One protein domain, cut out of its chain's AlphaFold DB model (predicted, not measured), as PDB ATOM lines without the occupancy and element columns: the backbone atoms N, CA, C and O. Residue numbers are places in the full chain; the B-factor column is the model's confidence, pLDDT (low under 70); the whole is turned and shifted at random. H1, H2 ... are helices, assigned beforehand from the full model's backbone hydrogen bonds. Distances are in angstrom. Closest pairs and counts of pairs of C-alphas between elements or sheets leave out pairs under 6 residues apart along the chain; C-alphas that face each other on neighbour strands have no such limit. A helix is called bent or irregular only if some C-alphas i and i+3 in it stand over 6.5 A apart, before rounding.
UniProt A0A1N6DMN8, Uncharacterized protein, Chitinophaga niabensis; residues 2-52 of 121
ATOM      1  N   ARG A   2     102.790  83.014  93.856       75.25
ATOM      2  CA  ARG A   2     103.185  83.063  92.429       75.25
ATOM      3  C   ARG A   2     103.024  81.728  91.683       75.25
ATOM      4  O   ARG A   2     102.415  81.702  90.629       75.25
ATOM      5  N   ARG A   3     103.437  80.617  92.304       78.81
ATOM      6  CA  ARG A   3     103.267  79.261  91.746       78.81
ATOM      7  C   ARG A   3     101.805  78.867  91.502       78.81
ATOM      8  O   ARG A   3     101.487  78.321  90.464       78.81
ATOM      9  N   ILE A   4     100.908  79.174  92.444       84.94
ATOM     10  CA  ILE A   4      99.471  78.863  92.321       84.94
ATOM     11  C   ILE A   4      98.848  79.684  91.189       84.94
ATOM     12  O   ILE A   4      98.061  79.163  90.412       84.94
ATOM     13  N   ILE A   5      99.232  80.958  91.083       84.75
ATOM     14  CA  ILE A   5      98.778  81.848  90.011       84.75
ATOM     15  C   ILE A   5      99.261  81.337  88.652       84.75
ATOM     16  O   ILE A   5      98.467  81.300  87.723       84.75
ATOM     17  N   ALA A   6     100.512  80.879  88.553       79.69
ATOM     18  CA  ALA A   6     101.030  80.292  87.323       79.69
ATOM     19  C   ALA A   6     100.280  79.011  86.937       79.69
ATOM     20  O   ALA A   6      99.868  78.887  85.796       79.69
ATOM     21  N   TYR A   7      99.972  78.120  87.886       80.56
ATOM     22  CA  TYR A   7      99.130  76.953  87.592       80.56
ATOM     23  C   TYR A   7      97.718  77.328  87.119       80.56
ATOM     24  O   TYR A   7      97.195  76.693  86.207       80.56
ATOM     25  N   LEU A   8      97.095  78.356  87.707       84.12
ATOM     26  CA  LEU A   8      95.790  78.851  87.254       84.12
ATOM     27  C   LEU A   8      95.868  79.481  85.858       84.12
ATOM     28  O   LEU A   8      94.973  79.268  85.046       84.12
ATOM     29  N   PHE A   9      96.936  80.230  85.581       81.62
ATOM     30  CA  PHE A   9      97.202  80.821  84.274       81.62
ATOM     31  C   PHE A   9      97.394  79.743  83.209       81.62
ATOM     32  O   PHE A   9      96.783  79.817  82.153       81.62
ATOM     33  N   LEU A  10      98.157  78.699  83.521       78.56
ATOM     34  CA  LEU A  10      98.436  77.579  82.626       78.56
ATOM     35  C   LEU A  10      97.165  76.752  82.361       78.56
ATOM     36  O   LEU A  10      96.883  76.380  81.225       78.56
ATOM     37  N   LEU A  11      96.331  76.547  83.388       81.31
ATOM     38  CA  LEU A  11      95.023  75.908  83.234       81.31
ATOM     39  C   LEU A  11      94.091  76.745  82.349       81.31
ATOM     40  O   LEU A  11      93.415  76.188  81.487       81.31
ATOM     41  N   LEU A  12      94.064  78.068  82.522       81.25
ATOM     42  CA  LEU A  12      93.299  78.958  81.648       81.25
ATOM     43  C   LEU A  12      93.836  78.907  80.211       81.25
ATOM     44  O   LEU A  12      93.051  78.708  79.291       81.25
ATOM     45  N   HIS A  13      95.157  79.000  80.040       74.81
ATOM     46  CA  HIS A  13      95.832  78.970  78.748       74.81
ATOM     47  C   HIS A  13      95.563  77.666  77.987       74.81
ATOM     48  O   HIS A  13      95.233  77.728  76.814       74.81
ATOM     49  N   PHE A  14      95.547  76.495  78.633       72.56
ATOM     50  CA  PHE A  14      95.140  75.253  77.958       72.56
ATOM     51  C   PHE A  14      93.671  75.244  77.507       72.56
ATOM     52  O   PHE A  14      93.335  74.597  76.519       72.56
ATOM     53  N   ASN A  15      92.783  75.937  78.224       76.69
ATOM     54  CA  ASN A  15      91.359  75.981  77.883       76.69
ATOM     55  C   ASN A  15      91.023  77.063  76.846       76.69
ATOM     56  O   ASN A  15      90.014  76.943  76.152       76.69
ATOM     57  N   THR A  16      91.831  78.123  76.743       68.69
ATOM     58  CA  THR A  16      91.575  79.258  75.840       68.69
ATOM     59  C   THR A  16      92.576  79.376  74.697       68.69
ATOM     60  O   THR A  16      92.266  80.037  73.714       68.69
ATOM     61  N   GLY A  17      93.749  78.751  74.810       62.91
ATOM     62  CA  GLY A  17      94.885  78.874  73.890       62.91
ATOM     63  C   GLY A  17      94.542  78.487  72.459       62.91
ATOM     64  O   GLY A  17      94.939  79.191  71.544       62.91
ATOM     65  N   ILE A  18      93.666  77.491  72.276       59.69
ATOM     66  CA  ILE A  18      93.150  77.044  70.965       59.69
ATOM     67  C   ILE A  18      92.518  78.196  70.152       59.69
ATOM     68  O   ILE A  18      92.394  78.103  68.933       59.69
ATOM     69  N   PHE A  19      92.114  79.291  70.806       57.66
ATOM     70  CA  PHE A  19      91.488  80.448  70.164       57.66
ATOM     71  C   PHE A  19      92.419  81.650  69.970       57.66
ATOM     72  O   PHE A  19      91.978  82.639  69.381       57.66
ATOM     73  N   LEU A  20      93.658  81.616  70.473       57.59
ATOM     74  CA  LEU A  20      94.615  82.691  70.228       57.59
ATOM     75  C   LEU A  20      95.416  82.366  68.962       57.59
ATOM     76  O   LEU A  20      96.045  81.313  68.910       57.59
ATOM     77  N   PRO A  21      95.386  83.237  67.938       52.84
ATOM     78  CA  PRO A  21      96.279  83.085  66.802       52.84
ATOM     79  C   PRO A  21      97.724  83.268  67.271       52.84
ATOM     80  O   PRO A  21      98.016  84.212  68.010       52.84
ATOM     81  N   GLU A  22      98.604  82.381  66.822       55.16
ATOM     82  CA  GLU A  22     100.049  82.557  66.953       55.16
ATOM     83  C   GLU A  22     100.461  83.798  66.155       55.16
ATOM     84  O   GLU A  22     100.066  83.990  64.999       55.16
ATOM     85  N   THR A  23     101.190  84.694  66.810       55.94
ATOM     86  CA  THR A  23     101.816  85.842  66.159       55.94
ATOM     87  C   THR A  23     103.221  85.429  65.771       55.94
ATOM     88  O   THR A  23     103.964  85.032  66.658       55.94
ATOM     89  N   GLY A  24     103.561  85.529  64.482       54.06
ATOM     90  CA  GLY A  24     104.911  85.223  64.002       54.06
ATOM     91  C   GLY A  24     105.961  86.020  64.769       54.06
ATOM     92  O   GLY A  24     105.747  87.204  65.069       54.06
ATOM     93  N   GLU A  25     107.046  85.342  65.113       58.03
ATOM     94  CA  GLU A  25     108.105  85.886  65.953       58.03
ATOM     95  C   GLU A  25     109.195  86.543  65.099       58.03
ATOM     96  O   GLU A  25     109.160  86.519  63.867       58.03
ATOM     97  N   VAL A  26     110.084  87.288  65.753       61.22
ATOM     98  CA  VAL A  26     111.228  87.930  65.102       61.22
ATOM     99  C   VAL A  26     112.437  87.639  65.962       61.22
ATOM    100  O   VAL A  26     112.515  88.178  67.065       61.22
ATOM    101  N   ASP A  27     113.376  86.876  65.417       66.06
ATOM    102  CA  ASP A  27     114.601  86.474  66.092       66.06
ATOM    103  C   ASP A  27     115.319  87.683  66.701       66.06
ATOM    104  O   ASP A  27     115.636  88.679  66.019       66.06
ATOM    105  N   VAL A  28     115.649  87.578  67.985       67.06
ATOM    106  CA  VAL A  28     116.534  88.525  68.656       67.06
ATOM    107  C   VAL A  28     117.934  87.926  68.739       67.06
ATOM    108  O   VAL A  28     118.140  86.823  69.224       67.06
ATOM    109  N   TYR A  29     118.931  88.672  68.263       73.25
ATOM    110  CA  TYR A  29     120.337  88.271  68.338       73.25
ATOM    111  C   TYR A  29     121.082  89.112  69.373       73.25
ATOM    112  O   TYR A  29     120.959  90.343  69.412       73.25
ATOM    113  N   ASP A  30     121.928  88.457  70.163       77.12
ATOM    114  CA  ASP A  30     122.807  89.100  71.125       77.12
ATOM    115  C   ASP A  30     123.939  89.895  70.434       77.12
ATOM    116  O   ASP A  30     124.183  89.826  69.224       77.12
ATOM    117  N   ALA A  31     124.700  90.661  71.220       79.75
ATOM    118  CA  ALA A  31     125.818  91.460  70.704       79.75
ATOM    119  C   ALA A  31     126.974  90.627  70.100       79.75
ATOM    120  O   ALA A  31     127.871  91.196  69.468       79.75
ATOM    121  N   HIS A  32     126.978  89.309  70.302       79.31
ATOM    122  CA  HIS A  32     127.944  88.354  69.761       79.31
ATOM    123  C   HIS A  32     127.378  87.564  68.567       79.31
ATOM    124  O   HIS A  32     128.077  86.698  68.034       79.31
ATOM    125  N   GLY A  33     126.157  87.884  68.122       68.88
ATOM    126  CA  GLY A  33     125.468  87.216  67.021       68.88
ATOM    127  C   GLY A  33     124.961  85.814  67.364       68.88
ATOM    128  O   GLY A  33     124.771  85.015  66.449       68.88
ATOM    129  N   GLN A  34     124.814  85.487  68.648       70.12
ATOM    130  CA  GLN A  34     124.071  84.313  69.105       70.12
ATOM    131  C   GLN A  34     122.582  84.658  69.139       70.12
ATOM    132  O   GLN A  34     122.231  85.763  69.545       70.12
ATOM    133  N   LEU A  35     121.732  83.727  68.714       66.06
ATOM    134  CA  LEU A  35     120.288  83.837  68.904       66.06
ATOM    135  C   LEU A  35     120.004  83.857  70.417       66.06
ATOM    136  O   LEU A  35     120.574  83.051  71.161       66.06
ATOM    137  N   GLU A  36     119.223  84.825  70.875       70.38
ATOM    138  CA  GLU A  36     118.710  84.862  72.242       70.38
ATOM    139  C   GLU A  36     117.488  83.935  72.301       70.38
ATOM    140  O   GLU A  36     116.668  83.938  71.392       70.38
ATOM    141  N   ASP A  37     117.428  83.086  73.327       66.69
ATOM    142  CA  ASP A  37     116.332  82.135  73.530       66.69
ATOM    143  C   ASP A  37     115.053  82.905  73.892       66.69
ATOM    144  O   ASP A  37     114.970  83.519  74.966       66.69
ATOM    145  N   ASP A  38     114.094  82.932  72.971       67.12
ATOM    146  CA  ASP A  38     112.856  83.689  73.108       67.12
ATOM    147  C   ASP A  38     111.769  82.809  73.739       67.12
ATOM    148  O   ASP A  38     111.265  81.866  73.143       67.12
ATOM    149  N   ILE A  39     111.361  83.152  74.968       68.81
ATOM    150  CA  ILE A  39     110.296  82.429  75.676       68.81
ATOM    151  C   ILE A  39     108.938  82.762  75.044       68.81
ATOM    152  O   ILE A  39     108.287  83.749  75.425       68.81
ATOM    153  N   ASN A  40     108.479  81.909  74.138       65.12
ATOM    154  CA  ASN A  40     107.259  82.122  73.360       65.12
ATOM    155  C   ASN A  40     106.041  81.356  73.907       65.12
ATOM    156  O   ASN A  40     104.880  81.713  73.669       65.12
ATOM    157  N   SER A  41     106.281  80.353  74.754       68.31
ATOM    158  CA  SER A  41     105.234  79.500  75.301       68.31
ATOM    159  C   SER A  41     104.888  79.847  76.749       68.31
ATOM    160  O   SER A  41     105.731  79.976  77.639       68.31
ATOM    161  N   ALA A  42     103.587  79.906  77.057       71.44
ATOM    162  CA  ALA A  42     103.108  80.072  78.433       71.44
ATOM    163  C   ALA A  42     103.586  78.943  79.370       71.44
ATOM    164  O   ALA A  42     103.730  79.148  80.586       71.44
ATOM    165  N   LEU A  43     103.803  77.745  78.815       76.06
ATOM    166  CA  LEU A  43     104.357  76.608  79.540       76.06
ATOM    167  C   LEU A  43     105.828  76.857  79.873       76.06
ATOM    168  O   LEU A  43     106.209  76.750  81.040       76.06
ATOM    169  N   GLU A  44     106.612  77.237  78.874       73.62
ATOM    170  CA  GLU A  44     108.034  77.535  78.994       73.62
ATOM    171  C   GLU A  44     108.288  78.685  79.978       73.62
ATOM    172  O   GLU A  44     109.008  78.503  80.960       73.62
ATOM    173  N   TYR A  45     107.549  79.797  79.862       77.00
ATOM    174  CA  TYR A  45     107.578  80.897  80.835       77.00
ATOM    175  C   TYR A  45     107.319  80.410  82.263       77.00
ATOM    176  O   TYR A  45     107.954  80.834  83.234       77.00
ATOM    177  N   THR A  46     106.364  79.496  82.428       77.88
ATOM    178  CA  THR A  46     106.054  78.965  83.754       77.88
ATOM    179  C   THR A  46     107.194  78.099  84.295       77.88
ATOM    180  O   THR A  46     107.515  78.176  85.485       77.88
ATOM    181  N   VAL A  47     107.825  77.288  83.450       80.12
ATOM    182  CA  VAL A  47     108.919  76.392  83.840       80.12
ATOM    183  C   VAL A  47     110.201  77.178  84.120       80.12
ATOM    184  O   VAL A  47     110.732  77.093  85.234       80.12
ATOM    185  N   GLN A  48     110.644  77.997  83.173       79.94
ATOM    186  CA  GLN A  48     111.909  78.714  83.261       79.94
ATOM    187  C   GLN A  48     111.818  79.930  84.195       79.94
ATOM    188  O   GLN A  48     112.599  80.050  85.139       79.94
ATOM    189  N   VAL A  49     110.800  80.789  84.057       80.19
ATOM    190  CA  VAL A  49     110.717  82.047  84.832       80.19
ATOM    191  C   VAL A  49     110.070  81.857  86.207       80.19
ATOM    192  O   VAL A  49     110.529  82.422  87.206       80.19
ATOM    193  N   VAL A  50     108.978  81.086  86.305       81.38
ATOM    194  CA  VAL A  50     108.241  80.944  87.579       81.38
ATOM    195  C   VAL A  50     108.816  79.842  88.468       81.38
ATOM    196  O   VAL A  50     108.851  80.007  89.699       81.38
ATOM    197  N   PHE A  51     109.228  78.713  87.886       81.69
ATOM    198  CA  PHE A  51     109.818  77.609  88.640       81.69
ATOM    199  C   PHE A  51     111.345  77.648  88.699       81.69
ATOM    200  O   PHE A  51     111.882  77.114  89.675       81.69
ATOM    201  N   GLY A  52     112.009  78.364  87.788       81.94
ATOM    202  CA  GLY A  52     113.461  78.534  87.807       81.94
ATOM    203  C   GLY A  52     114.201  77.284  87.352       81.94
ATOM    204  O   GLY A  52     115.244  76.967  87.923       81.94
TER     205      GLY A  52
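Overview. This is residues 2 to 52 of the 121 residues of an uncharacterized protein of Chitinophaga niabensis (UniProt A0A1N6DMN8). Two helices, H1 and the shorter H2, lie side by side as a helical hairpin, and the long loop between them, residues 20 to 41, reaches away from the pair and folds back around residues 31 and 32. The printed part has 51 residues with H1 then H2, no named strand, and is all helix. It is loose, with a radius of gyration of the C-alphas of 13.6 A, and flat, spanning 38 by 27 by 9 A.

Along the chain. H1, residues 2 to 19, runs 25.3 A from C-alpha 2 at (103.185, 83.063, 92.429). It has a kink of 38 degrees near residue 13 and is irregular, with C-alphas 15 and 18 7.2 A apart. H2, residues 42 to 51, runs 12.5 A to C-alpha 51 at (109.818, 77.609, 88.640).

Arrangement. H1 and H2 touch, their closest C-alphas being those of Ala 6 and Thr 46, 6.3 A apart. They run opposite ways at a shallow tilt of 8 degrees. Every O i to N i+4 pair is within hydrogen-bond range in H2, and 12 of 14 in H1.

Size, cuts and confidence. The C-alphas farthest apart, of Asn 15 and His 32, are 39.5 A apart. The printed part has no cut. The link of 22 residues is long. Confidence is under 70 at residues 16 to 28, 33, 35 and 37 to 41.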